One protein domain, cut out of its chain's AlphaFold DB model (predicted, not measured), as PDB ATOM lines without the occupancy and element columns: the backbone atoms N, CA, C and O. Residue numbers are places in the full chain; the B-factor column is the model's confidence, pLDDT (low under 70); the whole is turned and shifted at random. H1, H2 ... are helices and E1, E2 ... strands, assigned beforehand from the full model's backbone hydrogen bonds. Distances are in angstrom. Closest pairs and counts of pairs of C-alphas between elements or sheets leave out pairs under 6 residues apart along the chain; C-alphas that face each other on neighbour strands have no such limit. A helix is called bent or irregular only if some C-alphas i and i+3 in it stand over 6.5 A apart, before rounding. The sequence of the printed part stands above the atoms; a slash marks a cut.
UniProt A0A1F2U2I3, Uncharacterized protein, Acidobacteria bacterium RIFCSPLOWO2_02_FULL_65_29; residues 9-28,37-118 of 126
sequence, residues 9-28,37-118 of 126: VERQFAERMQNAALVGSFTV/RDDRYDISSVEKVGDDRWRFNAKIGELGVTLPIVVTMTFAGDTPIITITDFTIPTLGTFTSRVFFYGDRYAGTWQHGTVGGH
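Overview. This is residues 9 to 28 and 37 to 118 of the 126 residues of an uncharacterized protein of Acidobacteria bacterium RIFCSPLOWO2_02_FULL_65_29 (UniProt A0A1F2U2I3). A single curled sheet of eight strands wraps round into a small, nearly closed barrel, and the helix H1 caps one end of it. The first and last strands, E1 and E8, come near each other at the seam without pairing. The printed part has 102 residues, with one named helix and eight named strands in the order H1 E1 E2 E3 E4 E5 E6 E7 E8 along the chain; the sheet has the order E1 - E2 - E3 - E4 - E5 - E6 - E7 - E8, all antiparallel. The class is mostly strand. The whole is compact, with a radius of gyration of the C-alphas of 13.0 A, and the C-alphas span 34 by 29 by 25 A.

Arrangement. The sheet is twisted, its C-alphas lying up to 13.4 A off the best plane, and the way across it turns by 108 degrees from edge to edge. E1, residues 20 to 26, is an edge strand; its neighbour is E2, residues 37 to 48, with N 22 and O 41 at 2.8 A. E2 bends by 72 degrees at residue 44 and forms a hairpin with E3, residues 53 to 60, where N 44 and O 57 are 2.9 A apart. E3 forms a hairpin with E4, residues 66 to 76, with N 56 and O 69 at 2.8 A. The pairing of E4 is staggered: its residues 66 to 72 pair with E3, and its residues 73 to 76 pair with E5, residues 79 to 89. In the hairpin of E4 and E5, N 81 and O 74 are 2.8 A apart. E5 bends by 92 degrees at residue 86 and is antiparallel to E6, residues 93 to 102, at 175 degrees, with N 84 and O 97 at 3.0 A. E6 and E7, residues 105 to 112, form a hairpin with N 100 and O 107 at 2.9 A. E7 and the other edge strand, E8, residues 115 to 118, form a hairpin with N 112 and O 115 at 2.8 A. E2 to E8 form a meander, each strand the antiparallel neighbour of the one before. This is also a folded sheet, bent back on itself into two leaves: E1 E2 E3 E4 face E6 E7 E8, with E5 as the hinge. The closest C-alphas of E1 and E8, those of Phe 26 and His 118, are 5.6 A apart. E1 and E6 are apart, and so are E2 and E7. H1, residues 9 to 17, is on the sheet at a height of 6.9 A over the sheet and lies over none of the strands; its closest C-alpha pair with E2 is Ala 14 and Val 46, 5.2 A. In H1 every O i to N i+4 pair is within hydrogen-bond range.

Along the chain. H1 begins at C-alpha 9, at (-10.703, 12.822, -38.686), and measures 12.3 A from first to last C-alpha. E1 measures 18.7 A, E2 30.2 A, E3 19.7 A and E4 28.4 A. E2, the longest strand by residues, begins at C-alpha 37, at (19.759, 9.240, -33.930). E5 measures 24.3 A, E6 27.1 A, E7 22.8 A and E8 10.9 A. E8 ends at C-alpha 118, at (12.124, 2.263, -36.025).

Size, cuts and confidence. The two C-alphas farthest apart are those of Leu 63 and Gly 77, 35.7 A. Residues 29 to 36 are cut out and not printed, and C-alphas 28 and 37 are 8.6 A apart across the cut. The link from E1 to E2 runs across the cut; of the links that are printed whole, each is tight. The mean pLDDT of the printed part is 94.1, and residues 61 to 64, in the link from E3 to E4, are under 70.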
ATOM      1  N   VAL A   9     -12.023  13.346 -39.076       95.38
ATOM      2  CA  VAL A   9     -10.703  12.822 -38.686       95.38
ATOM      3  C   VAL A   9      -9.587  13.253 -39.649       95.38
ATOM      4  O   VAL A   9      -8.488  13.611 -39.223       95.38
ATOM      5  N   GLU A  10      -9.873  13.267 -40.949       96.44
ATOM      6  CA  GLU A  10      -8.925  13.665 -41.987       96.44
ATOM      7  C   GLU A  10      -8.647  15.170 -41.909       96.44
ATOM      8  O   GLU A  10      -7.491  15.599 -41.969       96.44
ATOM      9  N   ARG A  11      -9.704  15.965 -41.704       95.88
ATOM     10  CA  ARG A  11      -9.616  17.414 -41.500       95.88
ATOM     11  C   ARG A  11      -8.793  17.754 -40.256       95.88
ATOM     12  O   ARG A  11      -7.855  18.543 -40.343       95.88
ATOM     13  N   GLN A  12      -9.086  17.116 -39.123       95.38
ATOM     14  CA  GLN A  12      -8.356  17.323 -37.869       95.38
ATOM     15  C   GLN A  12      -6.873  16.965 -37.993       95.38
ATOM     16  O   GLN A  12      -6.022  17.668 -37.445       95.38
ATOM     17  N   PHE A  13      -6.543  15.887 -38.712       96.94
ATOM     18  CA  PHE A  13      -5.150  15.540 -38.977       96.94
ATOM     19  C   PHE A  13      -4.452  16.619 -39.816       96.94
ATOM     20  O   PHE A  13      -3.385  17.093 -39.423       96.94
ATOM     21  N   ALA A  14      -5.068  17.061 -40.917       96.69
ATOM     22  CA  ALA A  14      -4.522  18.123 -41.765       96.69
ATOM     23  C   ALA A  14      -4.275  19.426 -40.977       96.69
ATOM     24  O   ALA A  14      -3.182  19.990 -41.027       96.69
ATOM     25  N   GLU A  15      -5.250  19.863 -40.174       95.50
ATOM     26  CA  GLU A  15      -5.154  21.059 -39.323       95.50
ATOM     27  C   GLU A  15      -4.063  20.928 -38.243       95.50
ATOM     28  O   GLU A  15      -3.305  21.867 -37.965       95.50
ATOM     29  N   ARG A  16      -3.926  19.741 -37.638       95.50
ATOM     30  CA  ARG A  16      -2.870  19.464 -36.653       95.50
ATOM     31  C   ARG A  16      -1.483  19.534 -37.280       95.50
ATOM     32  O   ARG A  16      -0.568  20.057 -36.644       95.50
ATOM     33  N   MET A  17      -1.336  19.078 -38.514       97.19
ATOM     34  CA  MET A  17      -0.054  19.042 -39.216       97.19
ATOM     35  C   MET A  17       0.311  20.368 -39.900       97.19
ATOM     36  O   MET A  17       1.450  20.544 -40.329       97.19
ATOM     37  N   GLN A  18      -0.620  21.324 -39.963       96.56
ATOM     38  CA  GLN A  18      -0.349  22.669 -40.461       96.56
ATOM     39  C   GLN A  18       0.697  23.374 -39.586       96.56
ATOM     40  O   GLN A  18       0.501  23.502 -38.371       96.56
ATOM     41  N   ASN A  19       1.770  23.869 -40.219       96.31
ATOM     42  CA  ASN A  19       2.906  24.525 -39.560       96.31
ATOM     43  C   ASN A  19       3.408  23.739 -38.336       96.31
ATOM     44  O   ASN A  19       3.481  24.263 -37.224       96.31
ATOM     45  N   ALA A  20       3.714  22.461 -38.539       97.25
ATOM     46  CA  ALA A  20       4.196  21.567 -37.495       97.25
ATOM     47  C   ALA A  20       5.656  21.150 -37.729       97.25
ATOM     48  O   ALA A  20       6.224  21.331 -38.809       97.25
ATOM     49  N   ALA A  21       6.279  20.577 -36.709       96.69
ATOM     50  CA  ALA A  21       7.535  19.858 -36.799       96.69
ATOM     51  C   ALA A  21       7.349  18.453 -36.224       96.69
ATOM     52  O   ALA A  21       6.807  18.297 -35.136       96.69
ATOM     53  N   LEU A  22       7.818  17.439 -36.943       96.69
ATOM     54  CA  LEU A  22       8.043  16.119 -36.367       96.69
ATOM     55  C   LEU A  22       9.447  16.128 -35.783       96.69
ATOM     56  O   LEU A  22      10.407  16.286 -36.534       96.69
ATOM     57  N   VAL A  23       9.554  16.020 -34.463       96.81
ATOM     58  CA  VAL A  23      10.824  16.030 -33.729       96.81
ATOM     59  C   VAL A  23      10.966  14.687 -33.047       96.81
ATOM     60  O   VAL A  23      10.109  14.314 -32.245       96.81
ATOM     61  N   GLY A  24      11.995  13.927 -33.395       96.25
ATOM     62  CA  GLY A  24      12.101  12.562 -32.917       96.25
ATOM     63  C   GLY A  24      13.495  11.981 -32.984       96.25
ATOM     64  O   GLY A  24      14.513  12.679 -33.021       96.25
ATOM     65  N   SER A  25      13.503  10.655 -32.954       96.31
ATOM     66  CA  SER A  25      14.694   9.871 -33.170       96.31
ATOM     67  C   SER A  25      14.378   8.587 -33.925       96.31
ATOM     68  O   SER A  25      13.273   8.040 -33.863       96.31
ATOM     69  N   PHE A  26      15.402   8.032 -34.566       96.12
ATOM     70  CA  PHE A  26      15.347   6.735 -35.212       96.12
ATOM     71  C   PHE A  26      16.463   5.799 -34.747       96.12
ATOM     72  O   PHE A  26      17.512   6.196 -34.233       96.12
ATOM     73  N   THR A  27      16.212   4.511 -34.951       96.25
ATOM     74  CA  THR A  27      17.153   3.407 -34.753       96.25
ATOM     75  C   THR A  27      17.593   2.847 -36.100       96.25
ATOM     76  O   THR A  27      16.916   3.021 -37.115       96.25
ATOM     77  N   VAL A  28      18.718   2.134 -36.101       96.19
ATOM     78  CA  VAL A  28      19.151   1.287 -37.216       96.19
ATOM     79  C   VAL A  28      19.270  -0.131 -36.673       96.19
ATOM     80  O   VAL A  28      20.069  -0.366 -35.768       96.19
ATOM     81  N   ARG A  37      19.378   8.182 -32.990       92.38
ATOM     82  CA  ARG A  37      19.759   9.240 -33.930       92.38
ATOM     83  C   ARG A  37      18.625  10.242 -34.024       92.38
ATOM     84  O   ARG A  37      17.522   9.831 -34.352       92.38
ATOM     85  N   ASP A  38      18.901  11.513 -33.782       93.69
ATOM     86  CA  ASP A  38      17.876  12.551 -33.885       93.69
ATOM     87  C   ASP A  38      17.421  12.742 -35.336       93.69
ATOM     88  O   ASP A  38      18.228  12.695 -36.272       93.69
ATOM     89  N   ASP A  39      16.125  12.982 -35.513       91.25
ATOM     90  CA  ASP A  39      15.530  13.408 -36.770       91.25
ATOM     91  C   ASP A  39      14.557  14.574 -36.572       91.25
ATOM     92  O   ASP A  39      14.006  14.831 -35.496       91.25
ATOM     93  N   ARG A  40      14.391  15.348 -37.647       93.25
ATOM     94  CA  ARG A  40      13.441  16.451 -37.682       93.25
ATOM     95  C   ARG A  40      12.877  16.648 -39.079       93.25
ATOM     96  O   ARG A  40      13.631  16.774 -40.047       93.25
ATOM     97  N   TYR A  41      11.555  16.769 -39.154       92.69
ATOM     98  CA  TYR A  41      10.829  17.098 -40.378       92.69
ATOM     99  C   TYR A  41       9.960  18.322 -40.155       92.69
ATOM    100  O   TYR A  41       9.059  18.337 -39.322       92.69
ATOM    101  N   ASP A  42      10.228  19.359 -40.926       95.25
ATOM    102  CA  ASP A  42       9.545  20.635 -40.832       95.25
ATOM    103  C   ASP A  42       8.377  20.655 -41.830       95.25
ATOM    104  O   ASP A  42       8.600  20.707 -43.036       95.25
ATOM    105  N   ILE A  43       7.135  20.632 -41.355       96.31
ATOM    106  CA  ILE A  43       5.934  20.483 -42.189       96.31
ATOM    107  C   ILE A  43       5.217  21.825 -42.308       96.31
ATOM    108  O   ILE A  43       4.778  22.397 -41.310       96.31
ATOM    109  N   SER A  44       5.088  22.340 -43.532       96.44
ATOM    110  CA  SER A  44       4.303  23.552 -43.774       96.44
ATOM    111  C   SER A  44       2.817  23.235 -43.920       96.44
ATOM    112  O   SER A  44       2.011  23.872 -43.252       96.44
ATOM    113  N   SER A  45       2.443  22.240 -44.728       96.94
ATOM    114  CA  SER A  45       1.053  21.784 -44.854       96.94
ATOM    115  C   SER A  45       0.947  20.298 -45.183       96.94
ATOM    116  O   SER A  45       1.882  19.687 -45.718       96.94
ATOM    117  N   VAL A  46      -0.222  19.736 -44.869       97.56
ATOM    118  CA  VAL A  46      -0.635  18.382 -45.240       97.56
ATOM    119  C   VAL A  46      -2.016  18.449 -45.871       97.56
ATOM    120  O   VAL A  46      -2.948  18.979 -45.275       97.56
ATOM    121  N   GLU A  47      -2.145  17.924 -47.086       96.69
ATOM    122  CA  GLU A  47      -3.360  18.051 -47.894       96.69
ATOM    123  C   GLU A  47      -3.704  16.725 -48.569       96.69
ATOM    124  O   GLU A  47      -2.835  16.067 -49.148       96.69
ATOM    125  N   LYS A  48      -4.983  16.350 -48.556       96.31
ATOM    126  CA  LYS A  48      -5.475  15.209 -49.328       96.31
ATOM    127  C   LYS A  48      -5.550  15.582 -50.810       96.31
ATOM    128  O   LYS A  48      -6.126  16.605 -51.171       96.31
ATOM    129  N   VAL A  49      -4.957  14.760 -51.674       96.81
ATOM    130  CA  VAL A  49      -4.820  15.008 -53.129       96.81
ATOM    131  C   VAL A  49      -5.334  13.843 -53.990       96.81
ATOM    132  O   VAL A  49      -5.079  13.771 -55.193       96.81
ATOM    133  N   GLY A  50      -6.031  12.898 -53.370       93.81
ATOM    134  CA  GLY A  50      -6.658  11.730 -53.982       93.81
ATOM    135  C   GLY A  50      -7.355  10.902 -52.905       93.81
ATOM    136  O   GLY A  50      -7.473  11.361 -51.772       93.81
ATOM    137  N   ASP A  51      -7.783   9.689 -53.238       92.69
ATOM    138  CA  ASP A  51      -8.579   8.860 -52.322       92.69
ATOM    139  C   ASP A  51      -7.819   8.501 -51.036       92.69
ATOM    140  O   ASP A  51      -8.295   8.760 -49.932       92.69
ATOM    141  N   ASP A  52      -6.602   7.981 -51.180       95.56
ATOM    142  CA  ASP A  52      -5.679   7.607 -50.100       95.56
ATOM    143  C   ASP A  52      -4.350   8.376 -50.180       95.56
ATOM    144  O   ASP A  52      -3.398   8.088 -49.457       95.56
ATOM    145  N   ARG A  53      -4.267   9.368 -51.074       97.38
ATOM    146  CA  ARG A  53      -3.035  10.106 -51.356       97.38
ATOM    147  C   ARG A  53      -3.001  11.433 -50.627       97.38
ATOM    148  O   ARG A  53      -3.884  12.273 -50.797       97.38
ATOM    149  N   TRP A  54      -1.914  11.644 -49.901       98.00
ATOM    150  CA  TRP A  54      -1.703  12.804 -49.052       98.00
ATOM    151  C   TRP A  54      -0.376  13.465 -49.375       98.00
ATOM    152  O   TRP A  54       0.671  12.822 -49.388       98.00
ATOM    153  N   ARG A  55      -0.422  14.763 -49.654       97.81
ATOM    154  CA  ARG A  55       0.751  15.582 -49.931       97.81
ATOM    155  C   ARG A  55       1.230  16.237 -48.647       97.81
ATOM    156  O   ARG A  55       0.512  17.042 -48.064       97.81
ATOM    157  N   PHE A  56       2.465  15.945 -48.278       96.81
ATOM    158  CA  PHE A  56       3.213  16.609 -47.222       96.81
ATOM    159  C   PHE A  56       4.171  17.603 -47.866       96.81
ATOM    160  O   PHE A  56       5.054  17.212 -48.625       96.81
ATOM    161  N   ASN A  57       4.015  18.888 -47.564       96.06
ATOM    162  CA  ASN A  57       5.021  19.887 -47.901       96.06
ATOM    163  C   ASN A  57       6.035  19.927 -46.755       96.06
ATOM    164  O   ASN A  57       5.821  20.597 -45.745       96.06
ATOM    165  N   ALA A  58       7.102  19.142 -46.893       93.12
ATOM    166  CA  ALA A  58       8.062  18.894 -45.827       93.12
ATOM    167  C   ALA A  58       9.454  19.399 -46.206       93.12
ATOM    168  O   ALA A  58       9.955  19.149 -47.301       93.12
ATOM    169  N   LYS A  59      10.103  20.082 -45.273       91.19
ATOM    170  CA  LYS A  59      11.528  20.382 -45.316       91.19
ATOM    171  C   LYS A  59      12.266  19.303 -44.530       91.19
ATOM    172  O   LYS A  59      11.970  19.063 -43.357       91.19
ATOM    173  N   ILE A  60      13.209  18.649 -45.204       81.69
ATOM    174  CA  ILE A  60      13.955  17.501 -44.686       81.69
ATOM    175  C   ILE A  60      15.432  17.880 -44.581       81.69
ATOM    176  O   ILE A  60      16.048  18.264 -45.575       81.69
ATOM    177  N   GLY A  61      15.997  17.750 -43.380       69.56
ATOM    178  CA  GLY A  61      17.413  18.012 -43.126       69.56
ATOM    179  C   GLY A  61      17.844  19.473 -43.326       69.56
ATOM    180  O   GLY A  61      17.034  20.402 -43.375       69.56
ATOM    181  N   GLU A  62      19.157  19.678 -43.433       59.75
ATOM    182  CA  GLU A  62      19.785  21.010 -43.463       59.75
ATOM    183  C   GLU A  62      19.696  21.722 -44.820       59.75
ATOM    184  O   GLU A  62      19.936  22.923 -44.898       59.75
ATOM    185  N   LEU A  63      19.300  21.014 -45.886       60.56
ATOM    186  CA  LEU A  63      19.294  21.518 -47.267       60.56
ATOM    187  C   LEU A  63      18.395  22.742 -47.494       60.56
ATOM    188  O   LEU A  63      18.451  23.346 -48.559       60.56
ATOM    189  N   GLY A  64      17.555  23.128 -46.532       68.00
ATOM    190  CA  GLY A  64      16.791  24.372 -46.638       68.00
ATOM    191  C   GLY A  64      15.522  24.270 -47.492       68.00
ATOM    192  O   GLY A  64      14.681  25.158 -47.399       68.00
ATOM    193  N   VAL A  65      15.367  23.207 -48.289       79.56
ATOM    194  CA  VAL A  65      14.333  23.092 -49.327       79.56
ATOM    195  C   VAL A  65      13.100  22.340 -48.823       79.56
ATOM    196  O   VAL A  65      13.209  21.262 -48.242       79.56
ATOM    197  N   THR A  66      11.921  22.897 -49.103       87.25
ATOM    198  CA  THR A  66      10.629  22.224 -48.920       87.25
ATOM    199  C   THR A  66      10.304  21.383 -50.153       87.25
ATOM    200  O   THR A  66      10.279  21.904 -51.268       87.25
ATOM    201  N   LEU A  67      10.018  20.097 -49.953       90.81
ATOM    202  CA  LEU A  67       9.634  19.154 -51.000       90.81
ATOM    203  C   LEU A  67       8.166  18.727 -50.834       90.81
ATOM    204  O   LEU A  67       7.751  18.404 -49.718       90.81
ATOM    205  N   PRO A  68       7.378  18.680 -51.925       94.31
ATOM    206  CA  PRO A  68       6.041  18.103 -51.906       94.31
ATOM    207  C   PRO A  68       6.125  16.575 -52.036       94.31
ATOM    208  O   PRO A  68       6.364  16.046 -53.121       94.31
ATOM    209  N   ILE A  69       5.908  15.854 -50.940       94.31
ATOM    210  CA  ILE A  69       5.959  14.389 -50.893       94.31
ATOM    211  C   ILE A  69       4.534  13.850 -50.839       94.31
ATOM    212  O   ILE A  69       3.814  14.087 -49.873       94.31
ATOM    213  N   VAL A  70       4.116  13.131 -51.881       96.62
ATOM    214  CA  VAL A  70       2.785  12.514 -51.940       96.62
ATOM    215  C   VAL A  70       2.888  11.057 -51.516       96.62
ATOM    216  O   VAL A  70       3.426  10.243 -52.259       96.62
ATOM    217  N   VAL A  71       2.366  10.733 -50.337       97.38
ATOM    218  CA  VAL A  71       2.376   9.381 -49.766       97.38
ATOM    219  C   VAL A  71       0.976   8.786 -49.733       97.38
ATOM    220  O   VAL A  71      -0.021   9.509 -49.687       97.38
ATOM    221  N   THR A  72       0.907   7.459 -49.718       98.06
ATOM    222  CA  THR A  72      -0.320   6.747 -49.363       98.06
ATOM    223  C   THR A  72      -0.505   6.784 -47.850       98.06
ATOM    224  O   THR A  72       0.432   6.496 -47.099       98.06
ATOM    225  N   MET A  73      -1.705   7.137 -47.399       98.00
ATOM    226  CA  MET A  73      -2.075   7.176 -45.989       98.00
ATOM    227  C   MET A  73      -3.475   6.603 -45.796       98.00
ATOM    228  O   MET A  73      -4.416   6.967 -46.499       98.00
ATOM    229  N   THR A  74      -3.608   5.715 -44.819       97.25
ATOM    230  CA  THR A  74      -4.873   5.097 -44.419       97.25
ATOM    231  C   THR A  74      -5.217   5.507 -42.992       97.25
ATOM    232  O   THR A  74      -4.348   5.945 -42.242       97.25
ATOM    233  N   PHE A  75      -6.485   5.386 -42.603       97.31
ATOM    234  CA  PHE A  75      -6.934   5.664 -41.238       97.31
ATOM    235  C   PHE A  75      -7.462   4.377 -40.604       97.31
ATOM    236  O   PHE A  75      -8.357   3.730 -41.149       97.31
ATOM    237  N   ALA A  76      -6.913   4.010 -39.449       97.19
ATOM    238  CA  ALA A  76      -7.440   2.954 -38.593       97.19
ATOM    239  C   ALA A  76      -8.225   3.608 -37.449       97.19
ATOM    240  O   ALA A  76      -7.652   4.011 -36.439       97.19
ATOM    241  N   GLY A  77      -9.537   3.778 -37.636       96.19
ATOM    242  CA  GLY A  77     -10.339   4.612 -36.740       96.19
ATOM    243  C   GLY A  77      -9.874   6.068 -36.802       96.19
ATOM    244  O   GLY A  77      -9.931   6.688 -37.862       96.19
ATOM    245  N   ASP A  78      -9.390   6.598 -35.679       95.75
ATOM    246  CA  ASP A  78      -8.853   7.958 -35.560       95.75
ATOM    247  C   ASP A  78      -7.334   8.060 -35.798       95.75
ATOM    248  O   ASP A  78      -6.758   9.143 -35.698       95.75
ATOM    249  N   THR A  79      -6.679   6.938 -36.111       98.25
ATOM    250  CA  THR A  79      -5.221   6.842 -36.222       98.25
ATOM    251  C   THR A  79      -4.788   6.863 -37.694       98.25
ATOM    252  O   THR A  79      -4.952   5.853 -38.385       98.25
ATOM    253  N   PRO A  80      -4.242   7.979 -38.211       98.44
ATOM    254  CA  PRO A  80      -3.648   8.038 -39.546       98.44
ATOM    255  C   PRO A  80      -2.336   7.253 -39.606       98.44
ATOM    256  O   PRO A  80      -1.514   7.323 -38.690       98.44
ATOM    257  N   ILE A  81      -2.133   6.535 -40.709       98.69
ATOM    258  CA  ILE A  81      -0.991   5.651 -40.949       98.69
ATOM    259  C   ILE A  81      -0.470   5.858 -42.372       98.69
ATOM    260  O   ILE A  81      -1.135   5.509 -43.347       98.69
ATOM    261  N   ILE A  82       0.743   6.385 -42.513       98.56
ATOM    262  CA  ILE A  82       1.475   6.386 -43.784       98.56
ATOM    263  C   ILE A  82       1.847   4.943 -44.120       98.56
ATOM    264  O   ILE A  82       2.407   4.234 -43.286       98.56
ATOM    265  N   THR A  83       1.550   4.511 -45.344       98.12
ATOM    266  CA  THR A  83       1.736   3.130 -45.806       98.12
ATOM    267  C   THR A  83       2.417   3.098 -47.171       98.12
ATOM    268  O   THR A  83       1.805   2.829 -48.199       98.12
ATOM    269  N   ILE A  84       3.725   3.357 -47.192       97.81
ATOM    270  CA  ILE A  84       4.513   3.348 -48.431       97.81
ATOM    271  C   ILE A  84       5.335   2.061 -48.573       97.81
ATOM    272  O   ILE A  84       5.892   1.547 -47.601       97.81
ATOM    273  N   THR A  85       5.409   1.546 -49.802       97.38
ATOM    274  CA  THR A  85       6.210   0.371 -50.181       97.38
ATOM    275  C   THR A  85       6.984   0.703 -51.447       97.38
ATOM    276  O   THR A  85       6.377   1.154 -52.415       97.38
ATOM    277  N   ASP A  86       8.304   0.523 -51.412       96.12
ATOM    278  CA  ASP A  86       9.246   0.815 -52.502       96.12
ATOM    279  C   ASP A  86       9.019   2.190 -53.152       96.12
ATOM    280  O   ASP A  86       9.158   2.402 -54.358       96.12
ATOM    281  N   PHE A  87       8.665   3.164 -52.316       95.75
ATOM    282  CA  PHE A  87       8.306   4.504 -52.734       95.75
ATOM    283  C   PHE A  87       9.559   5.336 -52.964       95.75
ATOM    284  O   PHE A  87      10.369   5.534 -52.060       95.75
ATOM    285  N   THR A  88       9.721   5.838 -54.184       93.81
ATOM    286  CA  THR A  88      10.905   6.609 -54.559       93.81
ATOM    287  C   THR A  88      10.630   8.095 -54.443       93.81
ATOM    288  O   THR A  88       9.782   8.639 -55.151       93.81
ATOM    289  N   ILE A  89      11.397   8.757 -53.584       88.62
ATOM    290  CA  ILE A  89      11.465  10.209 -53.536       88.62
ATOM    291  C   ILE A  89      12.652  10.623 -54.410       88.62
ATOM    292  O   ILE A  89      13.782  10.200 -54.135       88.62
ATOM    293  N   PRO A  90      12.433  11.433 -55.462       85.44
ATOM    294  CA  PRO A  90      13.526  11.952 -56.272       85.44
ATOM    295  C   PRO A  90      14.616  12.554 -55.383       85.44
ATOM    296  O   PRO A  90      14.296  13.231 -54.414       85.44
ATOM    297  N   THR A  91      15.879  12.269 -55.710       82.69
ATOM    298  CA  THR A  91      17.108  12.680 -54.991       82.69
ATOM    299  C   THR A  91      17.328  12.110 -53.585       82.69
ATOM    300  O   THR A  91      18.482  12.020 -53.174       82.69
ATOM    301  N   LEU A  92      16.286  11.673 -52.873       84.81
ATOM    302  CA  LEU A  92      16.409  11.097 -51.524       84.81
ATOM    303  C   LEU A  92      16.460   9.563 -51.516       84.81
ATOM    304  O   LEU A  92      16.972   8.974 -50.567       84.81
ATOM    305  N   GLY A  93      15.969   8.915 -52.575       90.25
ATOM    306  CA  GLY A  93      16.030   7.465 -52.758       90.25
ATOM    307  C   GLY A  93      14.702   6.751 -52.505       90.25
ATOM    308  O   GLY A  93      13.636   7.366 -52.500       90.25
ATOM    309  N   THR A  94      14.765   5.427 -52.348       95.25
ATOM    310  CA  THR A  94      13.588   4.551 -52.250       95.25
ATOM    311  C   THR A  94      13.356   4.089 -50.820       95.25
ATOM    312  O   THR A  94      14.290   3.638 -50.155       95.25
ATOM    313  N   PHE A  95      12.114   4.182 -50.351       95.50
ATOM    314  CA  PHE A  95      11.744   3.911 -48.971       95.50
ATOM    315  C   PHE A  95      10.516   3.015 -48.861       95.50
ATOM    316  O   PHE A  95       9.546   3.136 -49.608       95.50
ATOM    317  N   THR A  96      10.541   2.172 -47.840       98.19
ATOM    318  CA  THR A  96       9.385   1.421 -47.360       98.19
ATOM    319  C   THR A  96       9.160   1.813 -45.904       98.19
ATOM    320  O   THR A  96      10.089   1.757 -45.101       98.19
ATOM    321  N   SER A  97       7.957   2.263 -45.548       97.75
ATOM    322  CA  SER A  97       7.711   2.844 -44.224       97.75
ATOM    323  C   SER A  97       6.247   2.789 -43.822       97.75
ATOM    324  O   SER A  97       5.360   3.020 -44.647       97.75
ATOM    325  N   ARG A  98       6.019   2.441 -42.548       98.38
ATOM    326  CA  ARG A  98       4.710   2.349 -41.884       98.38
ATOM    327  C   ARG A  98       4.790   3.257 -40.665       98.38
ATOM    328  O   ARG A  98       5.452   2.883 -39.701       98.38
ATOM    329  N   VAL A  99       4.180   4.438 -40.726       98.50
ATOM    330  CA  VAL A  99       4.249   5.448 -39.652       98.50
ATOM    331  C   VAL A  99       2.848   5.845 -39.261       98.50
ATOM    332  O   VAL A  99       2.097   6.306 -40.110       98.50
ATOM    333  N   PHE A 100       2.507   5.680 -37.992       98.69
ATOM    334  CA  PHE A 100       1.225   6.101 -37.453       98.69
ATOM    335  C   PHE A 100       1.377   7.347 -36.585       98.69
ATOM    336  O   PHE A 100       2.431   7.573 -35.984       98.69
ATOM    337  N   PHE A 101       0.308   8.132 -36.496       98.56
ATOM    338  CA  PHE A 101       0.233   9.305 -35.630       98.56
ATOM    339  C   PHE A 101      -0.924   9.143 -34.656       98.56
ATOM    340  O   PHE A 101      -2.026   8.772 -35.052       98.56
ATOM    341  N   TYR A 102      -0.686   9.443 -33.384       97.12
ATOM    342  CA  TYR A 102      -1.721   9.411 -32.359       97.12
ATOM    343  C   TYR A 102      -1.470  10.508 -31.328       97.12
ATOM    344  O   TYR A 102      -0.386  10.601 -30.750       97.12
ATOM    345  N   GLY A 103      -2.470  11.366 -31.114       95.12
ATOM    346  CA  GLY A 103      -2.304  12.574 -30.304       95.12
ATOM    347  C   GLY A 103      -1.213  13.497 -30.862       95.12
ATOM    348  O   GLY A 103      -1.257  13.890 -32.030       95.12
ATOM    349  N   ASP A 104      -0.249  13.840 -30.018       96.62
ATOM    350  CA  ASP A 104       0.927  14.658 -30.318       96.62
ATOM    351  C   ASP A 104       2.173  13.813 -30.627       96.62
ATOM    352  O   ASP A 104       3.284  14.329 -30.582       96.62
ATOM    353  N   ARG A 105       2.016  12.521 -30.937       98.12
ATOM    354  CA  ARG A 105       3.128  11.596 -31.183       98.12
ATOM    355  C   ARG A 105       3.017  10.897 -32.521       98.12
ATOM    356  O   ARG A 105       1.928  10.724 -33.073       98.12
ATOM    357  N   TYR A 106       4.160  10.431 -32.999       98.56
ATOM    358  CA  TYR A 106       4.259   9.535 -34.138       98.56
ATOM    359  C   TYR A 106       5.252   8.418 -33.849       98.56
ATOM    360  O   TYR A 106       6.189   8.590 -33.067       98.56
ATOM    361  N   ALA A 107       5.039   7.265 -34.471       98.62
ATOM    362  CA  ALA A 107       5.980   6.157 -34.427       98.62
ATOM    363  C   ALA A 107       5.797   5.240 -35.636       98.62
ATOM    364  O   ALA A 107       4.744   5.216 -36.271       98.62
ATOM    365  N   GLY A 108       6.829   4.472 -35.966       98.31
ATOM    366  CA  GLY A 108       6.774   3.595 -37.120       98.31
ATOM    367  C   GLY A 108       8.068   2.882 -37.448       98.31
ATOM    368  O   GLY A 108       9.043   2.924 -36.697       98.31
ATOM    369  N   THR A 109       8.063   2.237 -38.608       98.44
ATOM    370  CA  THR A 109       9.238   1.611 -39.215       98.44
ATOM    371  C   THR A 109       9.667   2.361 -40.463       98.44
ATOM    372  O   THR A 109       8.849   2.951 -41.174       98.44
ATOM    373  N   TRP A 110      10.958   2.300 -40.761       97.31
ATOM    374  CA  TRP A 110      11.526   2.769 -42.018       97.31
ATOM    375  C   TRP A 110      12.498   1.737 -42.569       97.31
ATOM    376  O   TRP A 110      13.120   0.977 -41.824       97.31
ATOM    377  N   GLN A 111      12.638   1.732 -43.885       97.81
ATOM    378  CA  GLN A 111      13.604   0.918 -44.595       97.81
ATOM    379  C   GLN A 111      14.057   1.641 -45.861       97.81
ATOM    380  O   GLN A 111      13.235   2.200 -46.589       97.81
ATOM    381  N   HIS A 112      15.357   1.590 -46.126       93.56
ATOM    382  CA  HIS A 112      16.015   2.045 -47.342       93.56
ATOM    383  C   HIS A 112      16.982   0.950 -47.817       93.56
ATOM    384  O   HIS A 112      18.014   0.688 -47.191       93.56
ATOM    385  N   GLY A 113      16.626   0.264 -48.906       90.25
ATOM    386  CA  GLY A 113      17.345  -0.931 -49.351       90.25
ATOM    387  C   GLY A 113      17.309  -2.037 -48.290       90.25
ATOM    388  O   GLY A 113      16.234  -2.473 -47.880       90.25
ATOM    389  N   THR A 114      18.485  -2.484 -47.844       92.00
ATOM    390  CA  THR A 114      18.654  -3.530 -46.815       92.00
ATOM    391  C   THR A 114      18.774  -2.984 -45.391       92.00
ATOM    392  O   THR A 114      18.898  -3.761 -44.447       92.00
ATOM    393  N   VAL A 115      18.764  -1.659 -45.223       95.38
ATOM    394  CA  VAL A 115      18.896  -0.991 -43.923       95.38
ATOM    395  C   VAL A 115      17.531  -0.483 -43.486       95.38
ATOM    396  O   VAL A 115      16.795   0.076 -44.291       95.38
ATOM    397  N   GLY A 116      17.199  -0.635 -42.210       96.56
ATOM    398  CA  GLY A 116      15.962  -0.107 -41.652       96.56
ATOM    399  C   GLY A 116      16.005  -0.020 -40.138       96.56
ATOM    400  O   GLY A 116      17.045  -0.246 -39.517       96.56
ATOM    401  N   GLY A 117      14.863   0.310 -39.555       97.06
ATOM    402  CA  GLY A 117      14.689   0.402 -38.117       97.06
ATOM    403  C   GLY A 117      13.345   1.009 -37.754       97.06
ATOM    404  O   GLY A 117      12.392   0.992 -38.536       97.06
ATOM    405  N   HIS A 118      13.288   1.560 -36.550       97.69
ATOM    406  CA  HIS A 118      12.124   2.263 -36.025       97.69
ATOM    407  C   HIS A 118      12.403   3.755 -35.945       97.69
ATOM    408  O   HIS A 118      13.549   4.147 -35.734       97.69
TER     409      HIS A 118